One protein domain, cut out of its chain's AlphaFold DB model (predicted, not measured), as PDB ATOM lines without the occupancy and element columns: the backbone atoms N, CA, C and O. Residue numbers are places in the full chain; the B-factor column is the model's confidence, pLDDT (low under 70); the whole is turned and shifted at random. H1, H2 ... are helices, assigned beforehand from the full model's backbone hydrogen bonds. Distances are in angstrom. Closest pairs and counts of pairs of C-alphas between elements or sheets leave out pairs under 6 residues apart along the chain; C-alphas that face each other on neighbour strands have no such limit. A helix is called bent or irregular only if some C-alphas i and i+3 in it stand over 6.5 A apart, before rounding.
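What this domain is: This is residues 69 to 169 of the 696 residues of a protein of Planctomycetes bacterium (UniProt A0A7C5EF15). Two pairs of helices are set end to end in a long, loose body: H5 crossed by H3 makes one half, and the hairpin of H1 and H2 makes the other. H4, a single short turn, sits at the tip of the H3 and H5 half, and residues 156 to 169 trail off H5 to one side of the body as a tail with no named element. The printed part has 101 residues with five named helices, H1 H2 H3 H4 H5 along the chain, and no named strand; its class is all helix. The whole is loose, with a radius of gyration of the C-alphas of 16.1 A, and elongated, spanning 55 by 30 by 21 A.

Where its parts are: H5, the longest helix, holds residues 137 to 155 and measures 26.2 A from C-alpha 137 at (143.345, 103.081, 136.552) to C-alpha 155 at (149.621, 108.286, 111.650). H3, residues 115 to 129, measures 22.4 A; it is irregular, with C-alphas 119 and 122 7.0 A apart. H4 is residues 131 to 134. H1, residues 75 to 91, begins with C-alpha 75 at (153.412, 121.747, 117.409) and measures 24.2 A. H2, residues 98 to 110, measures 18.9 A.

How they stand to each other: H3 is the hub, touching three helices. It touches H5 at a steep tilt of 57 degrees, opposite ways; their closest C-alphas, those of Ala 124 and Ala 143, are 4.3 A apart. H4 only just touches H3, with 3 pairs of C-alphas within 8 A, and only at the corner; the closest C-alphas are those of Leu 128 and Phe 134, 5.0 A apart. H4 also only just touches H5, again with 3 pairs and only at the corner, closest at the C-alphas of Phe 134 and Tyr 140, 5.3 A apart. H3 touches H1 with residues 115 to 119 alone, at a shallow tilt of 26 degrees, opposite ways; the closest C-alphas, those of Leu 76 and Leu 119, are 6.7 A apart. H1 and H2 form a helical hairpin: they touch at a steep tilt of 43 degrees, opposite ways, closest at the C-alphas of Val 87 and Arg 104, 5.9 A apart. H2 and H5 are close but not clearly touching, with the C-alphas of Leu 110 and Phe 153 6.8 A apart. H1 and H5 are apart. In H1 and H5 every O i to N i+4 pair is within hydrogen-bond range, against 8 of 9 in H2 and 9 of 11 in H3; H4 is too short for such a pair, and its one O i to N i+3 pair is not within range.

The domain as a whole: The two C-alphas farthest apart, those of Asp 95 and Glu 132, are 54.7 A apart. The printed part has no cut. The links from H2 to H3, H3 to H4 and H4 to H5 are tight, and that from H1 to H2 is short. The mean pLDDT of the printed part is 79.6; residues 157 to 169 are under 70, as are residues 99, 102, 106, 109 and 110.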
ATOM      1  N   TYR A  69     158.336 114.796 119.729       94.25
ATOM      2  CA  TYR A  69     158.456 116.083 119.049       94.25
ATOM      3  C   TYR A  69     157.087 116.751 118.906       94.25
ATOM      4  O   TYR A  69     156.954 117.929 119.240       94.25
ATOM      5  N   ALA A  70     156.058 115.993 118.507       92.19
ATOM      6  CA  ALA A  70     154.696 116.506 118.401       92.19
ATOM      7  C   ALA A  70     154.183 117.066 119.742       92.19
ATOM      8  O   ALA A  70     153.470 118.060 119.760       92.19
ATOM      9  N   LEU A  71     154.613 116.522 120.885       92.94
ATOM     10  CA  LEU A  71     154.213 117.006 122.215       92.94
ATOM     11  C   LEU A  71     154.871 118.333 122.645       92.94
ATOM     12  O   LEU A  71     154.623 118.815 123.760       92.94
ATOM     13  N   ARG A  72     155.738 118.930 121.819       94.12
ATOM     14  CA  ARG A  72     156.321 120.251 122.098       94.12
ATOM     15  C   ARG A  72     155.240 121.340 122.029       94.12
ATOM     16  O   ARG A  72     154.321 121.244 121.219       94.12
ATOM     17  N   PRO A  73     155.334 122.392 122.866       93.75
ATOM     18  CA  PRO A  73     154.337 123.461 122.866       93.75
ATOM     19  C   PRO A  73     154.157 124.075 121.469       93.75
ATOM     20  O   PRO A  73     155.139 124.522 120.878       93.75
ATOM     21  N   GLY A  74     152.917 124.133 120.975       91.31
ATOM     22  CA  GLY A  74     152.564 124.752 119.697       91.31
ATOM     23  C   GLY A  74     152.642 123.834 118.471       91.31
ATOM     24  O   GLY A  74     152.169 124.234 117.409       91.31
ATOM     25  N   VAL A  75     153.228 122.633 118.574       91.94
ATOM     26  CA  VAL A  75     153.412 121.747 117.409       91.94
ATOM     27  C   VAL A  75     152.098 121.076 117.003       91.94
ATOM     28  O   VAL A  75     151.724 121.153 115.835       91.94
ATOM     29  N   LEU A  76     151.347 120.493 117.948       91.06
ATOM     30  CA  LEU A  76     150.028 119.907 117.649       91.06
ATOM     31  C   LEU A  76     149.046 120.959 117.129       91.06
ATOM     32  O   LEU A  76     148.317 120.699 116.173       91.06
ATOM     33  N   GLU A  77     149.061 122.161 117.710       92.31
ATOM     34  CA  GLU A  77     148.289 123.300 117.220       92.31
ATOM     35  C   GLU A  77     148.660 123.643 115.772       92.31
ATOM     36  O   GLU A  77     147.774 123.879 114.950       92.31
ATOM     37  N   SER A  78     149.954 123.631 115.436       89.19
ATOM     38  CA  SER A  78     150.422 123.873 114.067       89.19
ATOM     39  C   SER A  78     149.990 122.771 113.104       89.19
ATOM     40  O   SER A  78     149.614 123.077 111.975       89.19
ATOM     41  N   TYR A  79     149.995 121.502 113.525       86.88
ATOM     42  CA  TYR A  79     149.521 120.395 112.688       86.88
ATOM     43  C   TYR A  79     148.023 120.500 112.413       86.88
ATOM     44  O   TYR A  79     147.607 120.370 111.263       86.88
ATOM     45  N   LEU A  80     147.227 120.822 113.435       87.62
ATOM     46  CA  LEU A  80     145.794 121.083 113.292       87.62
ATOM     47  C   LEU A  80     145.518 122.278 112.366       87.62
ATOM     48  O   LEU A  80     144.687 122.177 111.465       87.62
ATOM     49  N   ALA A  81     146.239 123.390 112.535       88.00
ATOM     50  CA  ALA A  81     146.071 124.579 111.699       88.00
ATOM     51  C   ALA A  81     146.510 124.344 110.245       88.00
ATOM     52  O   ALA A  81     145.831 124.771 109.310       88.00
ATOM     53  N   PHE A  82     147.635 123.651 110.045       82.88
ATOM     54  CA  PHE A  82     148.107 123.258 108.719       82.88
ATOM     55  C   PHE A  82     147.060 122.401 108.003       82.88
ATOM     56  O   PHE A  82     146.738 122.652 106.842       82.88
ATOM     57  N   PHE A  83     146.514 121.425 108.719       80.00
ATOM     58  CA  PHE A  83     145.478 120.536 108.235       80.00
ATOM     59  C   PHE A  83     144.214 121.289 107.795       80.00
ATOM     60  O   PHE A  83     143.733 121.088 106.678       80.00
ATOM     61  N   ASP A  84     143.703 122.178 108.646       83.94
ATOM     62  CA  ASP A  84     142.498 122.943 108.332       83.94
ATOM     63  C   ASP A  84     142.710 123.803 107.080       83.94
ATOM     64  O   ASP A  84     141.873 123.777 106.174       83.94
ATOM     65  N   GLY A  85     143.879 124.439 106.957       85.88
ATOM     66  CA  GLY A  85     144.255 125.194 105.761       85.88
ATOM     67  C   GLY A  85     144.399 124.332 104.500       85.88
ATOM     68  O   GLY A  85     144.003 124.766 103.416       85.88
ATOM     69  N   ALA A  86     144.933 123.110 104.610       82.62
ATOM     70  CA  ALA A  86     145.062 122.190 103.478       82.62
ATOM     71  C   ALA A  86     143.688 121.740 102.955       82.62
ATOM     72  O   ALA A  86     143.440 121.783 101.746       82.62
ATOM     73  N   VAL A  87     142.770 121.381 103.859       83.25
ATOM     74  CA  VAL A  87     141.393 121.029 103.489       83.25
ATOM     75  C   VAL A  87     140.686 122.221 102.854       83.25
ATOM     76  O   VAL A  87     140.141 122.078 101.765       83.25
ATOM     77  N   GLU A  88     140.733 123.401 103.478       88.38
ATOM     78  CA  GLU A  88     140.103 124.618 102.946       88.38
ATOM     79  C   GLU A  88     140.631 124.980 101.552       88.38
ATOM     80  O   GLU A  88     139.854 125.317 100.658       88.38
ATOM     81  N   SER A  89     141.945 124.853 101.333       87.94
ATOM     82  CA  SER A  89     142.565 125.125 100.034       87.94
ATOM     83  C   SER A  89     142.087 124.168  98.939       87.94
ATOM     84  O   SER A  89     141.941 124.593  97.791       87.94
ATOM     85  N   LEU A  90     141.881 122.888  99.257       86.19
ATOM     86  CA  LEU A  90     141.353 121.906  98.307       86.19
ATOM     87  C   LEU A  90     139.841 122.079  98.104       86.19
ATOM     88  O   LEU A  90     139.348 121.909  96.995       86.19
ATOM     89  N   GLU A  91     139.095 122.448  99.147       87.06
ATOM     90  CA  GLU A  91     137.649 122.706  99.081       87.06
ATOM     91  C   GLU A  91     137.296 123.961  98.272       87.06
ATOM     92  O   GLU A  91     136.221 124.012  97.678       87.06
ATOM     93  N   ALA A  92     138.193 124.948  98.214       91.75
ATOM     94  CA  ALA A  92     138.001 126.181  97.450       91.75
ATOM     95  C   ALA A  92     138.201 126.020  95.929       91.75
ATOM     96  O   ALA A  92     137.987 126.978  95.181       91.75
ATOM     97  N   ARG A  93     138.647 124.846  95.465       91.31
ATOM     98  CA  ARG A  93     138.925 124.557  94.054       91.31
ATOM     99  C   ARG A  93     137.877 123.617  93.469       91.31
ATOM    100  O   ARG A  93     137.657 122.520  93.977       91.31
ATOM    101  N   ASP A  94     137.311 124.010  92.333       86.81
ATOM    102  CA  ASP A  94     136.362 123.183  91.574       86.81
ATOM    103  C   ASP A  94     137.060 122.227  90.581       86.81
ATOM    104  O   ASP A  94     136.437 121.314  90.042       86.81
ATOM    105  N   ASP A  95     138.359 122.420  90.335       92.31
ATOM    106  CA  ASP A  95     139.147 121.776  89.277       92.31
ATOM    107  C   ASP A  95     140.141 120.719  89.791       92.31
ATOM    108  O   ASP A  95     141.223 120.537  89.233       92.31
ATOM    109  N   LEU A  96     139.786 120.011  90.864       86.44
ATOM    110  CA  LEU A  96     140.659 118.996  91.454       86.44
ATOM    111  C   LEU A  96     140.920 117.826  90.487       86.44
ATOM    112  O   LEU A  96     140.034 117.380  89.753       86.44
ATOM    113  N   THR A  97     142.124 117.272  90.531       85.56
ATOM    114  CA  THR A  97     142.441 115.947  89.978       85.56
ATOM    115  C   THR A  97     141.834 114.831  90.843       85.56
ATOM    116  O   THR A  97     141.361 115.079  91.953       85.56
ATOM    117  N   ASP A  98     141.830 113.580  90.366       73.12
ATOM    118  CA  ASP A  98     141.372 112.439  91.183       73.12
ATOM    119  C   ASP A  98     142.233 112.237  92.435       73.12
ATOM    120  O   ASP A  98     141.703 111.946  93.506       73.12
ATOM    121  N   ALA A  99     143.544 112.468  92.320       68.69
ATOM    122  CA  ALA A  99     144.470 112.403  93.445       68.69
ATOM    123  C   ALA A  99     144.163 113.487  94.492       68.69
ATOM    124  O   ALA A  99     144.030 113.179  95.671       68.69
ATOM    125  N   GLU A 100     143.953 114.734  94.059       77.94
ATOM    126  CA  GLU A 100     143.597 115.837  94.963       77.94
ATOM    127  C   GLU A 100     142.199 115.656  95.584       77.94
ATOM    128  O   GLU A 100     141.969 116.060  96.723       77.94
ATOM    129  N   ARG A 101     141.249 115.026  94.874       77.38
ATOM    130  CA  ARG A 101     139.954 114.629  95.454       77.38
ATOM    131  C   ARG A 101     140.130 113.593  96.559       77.38
ATOM    132  O   ARG A 101     139.546 113.759  97.628       77.38
ATOM    133  N   ALA A 102     140.921 112.551  96.308       69.19
ATOM    134  CA  ALA A 102     141.206 111.510  97.290       69.19
ATOM    135  C   ALA A 102     141.944 112.077  98.514       69.19
ATOM    136  O   ALA A 102     141.574 111.761  99.643       69.19
ATOM    137  N   GLU A 103     142.914 112.968  98.299       74.94
ATOM    138  CA  GLU A 103     143.615 113.695  99.361       74.94
ATOM    139  C   GLU A 103     142.646 114.551 100.179       74.94
ATOM    140  O   GLU A 103     142.586 114.409 101.397       74.94
ATOM    141  N   ARG A 104     141.812 115.375  99.531       79.25
ATOM    142  CA  ARG A 104     140.789 116.185 100.208       79.25
ATOM    143  C   ARG A 104     139.853 115.322 101.052       79.25
ATOM    144  O   ARG A 104     139.547 115.682 102.185       79.25
ATOM    145  N   ASP A 105     139.366 114.211 100.508       72.19
ATOM    146  CA  ASP A 105     138.428 113.333 101.209       72.19
ATOM    147  C   ASP A 105     139.110 112.565 102.353       72.19
ATOM    148  O   ASP A 105     138.495 112.372 103.403       72.19
ATOM    149  N   GLY A 106     140.383 112.192 102.193       69.44
ATOM    150  CA  GLY A 106     141.224 111.648 103.259       69.44
ATOM    151  C   GLY A 106     141.430 112.656 104.388       69.44
ATOM    152  O   GLY A 106     141.129 112.356 105.541       69.44
ATOM    153  N   LEU A 107     141.833 113.881 104.047       73.94
ATOM    154  CA  LEU A 107     142.006 114.967 105.002       73.94
ATOM    155  C   LEU A 107     140.679 115.291 105.710       73.94
ATOM    156  O   LEU A 107     140.635 115.318 106.931       73.94
ATOM    157  N   ARG A 108     139.549 115.426 105.008       73.12
ATOM    158  CA  ARG A 108     138.235 115.676 105.640       73.12
ATOM    159  C   ARG A 108     137.893 114.702 106.766       73.12
ATOM    160  O   ARG A 108     137.300 115.127 107.753       73.12
ATOM    161  N   ARG A 109     138.277 113.426 106.653       67.75
ATOM    162  CA  ARG A 109     138.056 112.429 107.716       67.75
ATOM    163  C   ARG A 109     138.808 112.780 108.996       67.75
ATOM    164  O   ARG A 109     138.311 112.493 110.079       67.75
ATOM    165  N   LEU A 110     139.944 113.466 108.897       69.50
ATOM    166  CA  LEU A 110     140.720 113.889 110.059       69.50
ATOM    167  C   LEU A 110     140.025 115.000 110.864       69.50
ATOM    168  O   LEU A 110     140.277 115.112 112.061       69.50
ATOM    169  N   ARG A 111     139.077 115.757 110.272       72.19
ATOM    170  CA  ARG A 111     138.222 116.710 111.022       72.19
ATOM    171  C   ARG A 111     137.339 116.014 112.062       72.19
ATOM    172  O   ARG A 111     136.847 116.695 112.956       72.19
ATOM    173  N   ALA A 112     137.122 114.701 111.941       70.38
ATOM    174  CA  ALA A 112     136.343 113.924 112.902       70.38
ATOM    175  C   ALA A 112     137.109 113.634 114.202       70.38
ATOM    176  O   ALA A 112     136.488 113.230 115.184       70.38
ATOM    177  N   TYR A 113     138.434 113.829 114.231       70.06
ATOM    178  CA  TYR A 113     139.190 113.636 115.462       70.06
ATOM    179  C   TYR A 113     138.924 114.785 116.448       70.06
ATOM    180  O   TYR A 113     138.979 115.958 116.064       70.06
ATOM    181  N   PRO A 114     138.677 114.472 117.730       76.44
ATOM    182  CA  PRO A 114     138.411 115.472 118.757       76.44
ATOM    183  C   PRO A 114     139.649 116.337 119.027       76.44
ATOM    184  O   PRO A 114     140.633 115.874 119.613       76.44
ATOM    185  N   ARG A 115     139.599 117.609 118.610       83.94
ATOM    186  CA  ARG A 115     140.730 118.549 118.727       83.94
ATOM    187  C   ARG A 115     141.121 118.787 120.180       83.94
ATOM    188  O   ARG A 115     142.306 118.853 120.484       83.94
ATOM    189  N   GLU A 116     140.140 118.883 121.072       84.50
ATOM    190  CA  GLU A 116     140.370 119.093 122.498       84.50
ATOM    191  C   GLU A 116     141.195 117.944 123.091       84.50
ATOM    192  O   GLU A 116     142.178 118.204 123.783       84.50
ATOM    193  N   LEU A 117     140.886 116.688 122.735       80.31
ATOM    194  CA  LEU A 117     141.680 115.538 123.181       80.31
ATOM    195  C   LEU A 117     143.091 115.563 122.591       80.31
ATOM    196  O   LEU A 117     144.046 115.314 123.320       80.31
ATOM    197  N   ILE A 118     143.249 115.902 121.307       86.19
ATOM    198  CA  ILE A 118     144.581 116.027 120.689       86.19
ATOM    199  C   ILE A 118     145.435 117.036 121.469       86.19
ATOM    200  O   ILE A 118     146.586 116.756 121.797       86.19
ATOM    201  N   LEU A 119     144.870 118.185 121.834       90.50
ATOM    202  CA  LEU A 119     145.585 119.224 122.576       90.50
ATOM    203  C   LEU A 119     145.868 118.842 124.045       90.50
ATOM    204  O   LEU A 119     146.838 119.331 124.627       90.50
ATOM    205  N   GLU A 120     145.104 117.915 124.634       92.62
ATOM    206  CA  GLU A 120     145.393 117.320 125.952       92.62
ATOM    207  C   GLU A 120     146.573 116.322 125.929       92.62
ATOM    208  O   GLU A 120     147.081 115.938 126.986       92.62
ATOM    209  N   CYS A 121     147.064 115.920 124.750       93.25
ATOM    210  CA  CYS A 121     148.049 114.844 124.599       93.25
ATOM    211  C   CYS A 121     149.352 115.060 125.363       93.25
ATOM    212  O   CYS A 121     149.906 114.131 125.956       93.25
ATOM    213  N   ARG A 122     149.813 116.307 125.445       94.94
ATOM    214  CA  ARG A 122     151.005 116.643 126.226       94.94
ATOM    215  C   ARG A 122     150.824 116.359 127.721       94.94
ATOM    216  O   ARG A 122     151.751 115.874 128.368       94.94
ATOM    217  N   ASP A 123     149.651 116.665 128.273       95.56
ATOM    218  CA  ASP A 123     149.333 116.383 129.675       95.56
ATOM    219  C   ASP A 123     149.128 114.883 129.913       95.56
ATOM    220  O   ASP A 123     149.626 114.341 130.900       95.56
ATOM    221  N   ALA A 124     148.470 114.197 128.977       93.69
ATOM    222  CA  ALA A 124     148.313 112.748 129.009       93.69
ATOM    223  C   ALA A 124     149.669 112.019 129.023       93.69
ATOM    224  O   ALA A 124     149.900 111.168 129.878       93.69
ATOM    225  N   ALA A 125     150.609 112.411 128.158       94.81
ATOM    226  CA  ALA A 125     151.958 111.844 128.134       94.81
ATOM    227  C   ALA A 125     152.706 112.061 129.458       94.81
ATOM    228  O   ALA A 125     153.413 111.173 129.931       94.81
ATOM    229  N   ARG A 126     152.534 113.234 130.086       95.69
ATOM    230  CA  ARG A 126     153.086 113.507 131.420       95.69
ATOM    231  C   ARG A 126     152.499 112.560 132.467       95.69
ATOM    232  O   ARG A 126     153.262 112.019 133.257       95.69
ATOM    233  N   LYS A 127     151.179 112.346 132.458       95.19
ATOM    234  CA  LYS A 127     150.489 111.423 133.376       95.19
ATOM    235  C   LYS A 127     150.955 109.978 133.198       95.19
ATOM    236  O   LYS A 127     151.167 109.300 134.190       95.19
ATOM    237  N   LEU A 128     151.178 109.520 131.965       92.75
ATOM    238  CA  LEU A 128     151.669 108.156 131.722       92.75
ATOM    239  C   LEU A 128     153.136 107.941 132.134       92.75
ATOM    240  O   LEU A 128     153.563 106.808 132.321       92.75
ATOM    241  N   ARG A 129     153.919 109.010 132.288       94.44
ATOM    242  CA  ARG A 129     155.311 108.946 132.771       94.44
ATOM    243  C   ARG A 129     155.436 109.191 134.275       94.44
ATOM    244  O   ARG A 129     156.527 109.065 134.821       94.44
ATOM    245  N   ASP A 130     154.345 109.560 134.934       95.50
ATOM    246  CA  ASP A 130     154.296 109.811 136.367       95.50
ATOM    247  C   ASP A 130     153.766 108.563 137.092       95.50
ATOM    248  O   ASP A 130     152.642 108.153 136.813       95.50
ATOM    249  N   PRO A 131     154.523 107.942 138.015       94.81
ATOM    250  CA  PRO A 131     154.074 106.729 138.696       94.81
ATOM    251  C   PRO A 131     152.739 106.878 139.444       94.81
ATOM    252  O   PRO A 131     151.945 105.939 139.450       94.81
ATOM    253  N   GLU A 132     152.464 108.030 140.069       93.62
ATOM    254  CA  GLU A 132     151.226 108.229 140.840       93.62
ATOM    255  C   GLU A 132     149.999 108.237 139.922       93.62
ATOM    256  O   GLU A 132     148.999 107.579 140.215       93.62
ATOM    257  N   CYS A 133     150.100 108.932 138.788       94.56
ATOM    258  CA  CYS A 133     149.062 108.976 137.764       94.56
ATOM    259  C   CYS A 133     148.959 107.659 136.988       94.56
ATOM    260  O   CYS A 133     147.856 107.213 136.673       94.56
ATOM    261  N   PHE A 134     150.096 107.038 136.669       92.94
ATOM    262  CA  PHE A 134     150.152 105.833 135.852       92.94
ATOM    263  C   PHE A 134     149.507 104.639 136.542       92.94
ATOM    264  O   PHE A 134     148.856 103.875 135.854       92.94
ATOM    265  N   TYR A 135     149.659 104.474 137.864       91.56
ATOM    266  CA  TYR A 135     149.049 103.363 138.617       91.56
ATOM    267  C   TYR A 135     147.652 103.684 139.180       91.56
ATOM    268  O   TYR A 135     147.112 102.919 139.995       91.56
ATOM    269  N   ASP A 136     147.046 104.797 138.761       90.38
ATOM    270  CA  ASP A 136     145.629 105.092 138.956       90.38
ATOM    271  C   ASP A 136     144.837 104.685 137.695       90.38
ATOM    272  O   ASP A 136     144.987 105.319 136.651       90.38
ATOM    273  N   PRO A 137     144.001 103.627 137.743       83.25
ATOM    274  CA  PRO A 137     143.345 103.081 136.552       83.25
ATOM    275  C   PRO A 137     142.499 104.082 135.763       83.25
ATOM    276  O   PRO A 137     142.463 104.011 134.539       83.25
ATOM    277  N   GLU A 138     141.813 105.005 136.441       81.94
ATOM    278  CA  GLU A 138     140.995 106.033 135.786       81.94
ATOM    279  C   GLU A 138     141.876 107.040 135.040       81.94
ATOM    280  O   GLU A 138     141.672 107.304 133.851       81.94
ATOM    281  N   THR A 139     142.908 107.548 135.713       88.00
ATOM    282  CA  THR A 139     143.865 108.483 135.119       88.00
ATOM    283  C   THR A 139     144.620 107.851 133.951       88.00
ATOM    284  O   THR A 139     144.723 108.482 132.895       88.00
ATOM    285  N   TYR A 140     145.089 106.606 134.103       87.00
ATOM    286  CA  TYR A 140     145.718 105.841 133.027       87.00
ATOM    287  C   TYR A 140     144.779 105.705 131.828       87.00
ATOM    288  O   TYR A 140     145.161 106.083 130.724       87.00
ATOM    289  N   ARG A 141     143.536 105.236 132.033       79.31
ATOM    290  CA  ARG A 141     142.552 105.037 130.951       79.31
ATOM    291  C   ARG A 141     142.314 106.317 130.159       79.31
ATOM    292  O   ARG A 141     142.365 106.302 128.928       79.31
ATOM    293  N   ARG A 142     142.095 107.436 130.853       81.31
ATOM    294  CA  ARG A 142     141.894 108.734 130.202       81.31
ATOM    295  C   ARG A 142     143.132 109.171 129.419       81.31
ATOM    296  O   ARG A 142     143.004 109.611 128.278       81.31
ATOM    297  N   ALA A 143     144.314 109.075 130.024       86.69
ATOM    298  CA  ALA A 143     145.554 109.495 129.383       86.69
ATOM    299  C   ALA A 143     145.885 108.622 128.162       86.69
ATOM    300  O   ALA A 143     146.193 109.145 127.094       86.69
ATOM    301  N   ASP A 144     145.746 107.305 128.283       82.88
ATOM    302  CA  ASP A 144     146.000 106.361 127.200       82.88
ATOM    303  C   ASP A 144     145.071 106.589 126.001       82.88
ATOM    304  O   ASP A 144     145.527 106.679 124.858       82.88
ATOM    305  N   ARG A 145     143.775 106.806 126.256       79.00
ATOM    306  CA  ARG A 145     142.798 107.170 125.222       79.00
ATOM    307  C   ARG A 145     143.220 108.415 124.440       79.00
ATOM    308  O   ARG A 145     143.104 108.453 123.211       79.00
ATOM    309  N   VAL A 146     143.702 109.435 125.143       84.44
ATOM    310  CA  VAL A 146     144.191 110.674 124.532       84.44
ATOM    311  C   VAL A 146     145.435 110.411 123.673       84.44
ATOM    312  O   VAL A 146     145.483 110.857 122.520       84.44
ATOM    313  N   ILE A 147     146.412 109.654 124.190       86.06
ATOM    314  CA  ILE A 147     147.619 109.270 123.439       86.06
ATOM    315  C   ILE A 147     147.241 108.524 122.163       86.06
ATOM    316  O   ILE A 147     147.714 108.886 121.090       86.06
ATOM    317  N   ARG A 148     146.354 107.530 122.254       78.81
ATOM    318  CA  ARG A 148     145.882 106.742 121.106       78.81
ATOM    319  C   ARG A 148     145.212 107.591 120.050       78.81
ATOM    320  O   ARG A 148     145.547 107.478 118.877       78.81
ATOM    321  N   THR A 149     144.284 108.443 120.471       78.38
ATOM    322  CA  THR A 149     143.541 109.320 119.563       78.38
ATOM    323  C   THR A 149     144.504 110.231 118.810       78.38
ATOM    324  O   THR A 149     144.430 110.345 117.588       78.38
ATOM    325  N   THR A 150     145.467 110.812 119.528       85.00
ATOM    326  CA  THR A 150     146.486 111.688 118.940       85.00
ATOM    327  C   THR A 150     147.439 110.925 118.031       85.00
ATOM    328  O   THR A 150     147.761 111.390 116.946       85.00
ATOM    329  N   HIS A 151     147.880 109.738 118.436       83.19
ATOM    330  CA  HIS A 151     148.774 108.907 117.643       83.19
ATOM    331  C   HIS A 151     148.110 108.430 116.347       83.19
ATOM    332  O   HIS A 151     148.707 108.533 115.281       83.19
ATOM    333  N   ALA A 152     146.850 107.991 116.408       77.81
ATOM    334  CA  ALA A 152     146.068 107.626 115.230       77.81
ATOM    335  C   ALA A 152     145.866 108.823 114.290       77.81
ATOM    336  O   ALA A 152     146.022 108.682 113.077       77.81
ATOM    337  N   PHE A 153     145.585 110.008 114.843       80.25
ATOM    338  CA  PHE A 153     145.548 111.255 114.079       80.25
ATOM    339  C   PHE A 153     146.887 111.512 113.369       80.25
ATOM    340  O   PHE A 153     146.895 111.689 112.155       80.25
ATOM    341  N   LEU A 154     148.015 111.433 114.089       80.44
ATOM    342  CA  LEU A 154     149.359 111.627 113.531       80.44
ATOM    343  C   LEU A 154     149.708 110.596 112.436       80.44
ATOM    344  O   LEU A 154     150.297 110.920 111.407       80.44
ATOM    345  N   ASN A 155     149.311 109.342 112.613       74.94
ATOM    346  CA  ASN A 155     149.621 108.286 111.650       74.94
ATOM    347  C   ASN A 155     148.761 108.385 110.388       74.94
ATOM    348  O   ASN A 155     149.223 108.035 109.303       74.94
ATOM    349  N   SER A 156     147.554 108.944 110.501       70.88
ATOM    350  CA  SER A 156     146.664 109.169 109.359       70.88
ATOM    351  C   SER A 156     147.207 110.198 108.354       70.88
ATOM    352  O   SER A 156     146.690 110.299 107.245       70.88
ATOM    353  N   PHE A 157     148.273 110.931 108.704       63.88
ATOM    354  CA  PHE A 157     149.017 111.794 107.778       63.88
ATOM    355  C   PHE A 157     150.016 111.046 106.898       63.88
ATOM    356  O   PHE A 157     150.645 111.667 106.042       63.88
ATOM    357  N   THR A 158     150.213 109.744 107.109       62.03
ATOM    358  CA  THR A 158     151.184 108.972 106.335       62.03
ATOM    359  C   THR A 158     150.470 108.307 105.156       62.03
ATOM    360  O   THR A 158     149.767 107.317 105.350       62.03
ATOM    361  N   PRO A 159     150.639 108.812 103.917       50.38
ATOM    362  CA  PRO A 159     149.828 108.435 102.750       50.38
ATOM    363  C   PRO A 159     150.028 106.991 102.275       50.38
ATOM    364  O   PRO A 159     149.386 106.563 101.321       50.38
ATOM    365  N   GLN A 160     150.936 106.254 102.910       53.19
ATOM    366  CA  GLN A 160     151.258 104.874 102.577       53.19
ATOM    367  C   GLN A 160     150.382 103.857 103.330       53.19
ATOM    368  O   GLN A 160     150.397 102.685 102.981       53.19
ATOM    369  N   PHE A 161     149.610 104.290 104.332       44.28
ATOM    370  CA  PHE A 161     148.791 103.421 105.179       44.28
ATOM    371  C   PHE A 161     147.296 103.579 104.842       44.28
ATOM    372  O   PHE A 161     146.748 104.662 105.043       44.28
ATOM    373  N   ASP A 162     146.617 102.526 104.349       42.50
ATOM    374  CA  ASP A 162     145.139 102.498 104.338       42.50
ATOM    375  C   ASP A 162     144.635 101.982 105.700       42.50
ATOM    376  O   ASP A 162     144.731 100.780 105.976       42.50
ATOM    377  N   PRO A 163     144.048 102.843 106.553       35.16
ATOM    378  CA  PRO A 163     143.574 102.445 107.876       35.16
ATOM    379  C   PRO A 163     142.401 101.450 107.849       35.16
ATOM    380  O   PRO A 163     142.088 100.879 108.889       35.16
ATOM    381  N   ARG A 164     141.744 101.224 106.700       32.44
ATOM    382  CA  ARG A 164     140.626 100.266 106.578       32.44
ATOM    383  C   ARG A 164     141.086  98.832 106.351       32.44
ATOM    384  O   ARG A 164     140.389  97.915 106.763       32.44
ATOM    385  N   ASN A 165     142.241  98.660 105.714       34.56
ATOM    386  CA  ASN A 165     142.756  97.347 105.328       34.56
ATOM    387  C   ASN A 165     144.086  97.012 106.013       34.56
ATOM    388  O   ASN A 165     144.562  95.894 105.872       34.56
ATOM    389  N   GLN A 166     144.703  97.964 106.728       38.41
ATOM    390  CA  GLN A 166     146.058  97.840 107.285       38.41
ATOM    391  C   GLN A 166     147.121  97.466 106.229       38.41
ATOM    392  O   GLN A 166     148.198  96.971 106.559       38.41
ATOM    393  N   THR A 167     146.836  97.716 104.949       37.88
ATOM    394  CA  THR A 167     147.696  97.383 103.808       37.88
ATOM    395  C   THR A 167     148.259  98.641 103.161       37.88
ATOM    396  O   THR A 167     147.620  99.695 103.149       37.88
ATOM    397  N   PHE A 168     149.449  98.507 102.584       45.47
ATOM    398  CA  PHE A 168     150.122  99.546 101.808       45.47
ATOM    399  C   PHE A 168     149.665  99.456 100.350       45.47
ATOM    400  O   PHE A 168     149.247  98.390  99.900       45.47
ATOM    401  N   SER A 169     149.707 100.571  99.619       43.69
ATOM    402  CA  SER A 169     149.331 100.624  98.198       43.69
ATOM    403  C   SER A 169     150.075  99.582  97.352       43.69
ATOM    404  O   SER A 169     151.245  99.312  97.622       43.69
TER     405      SER A 169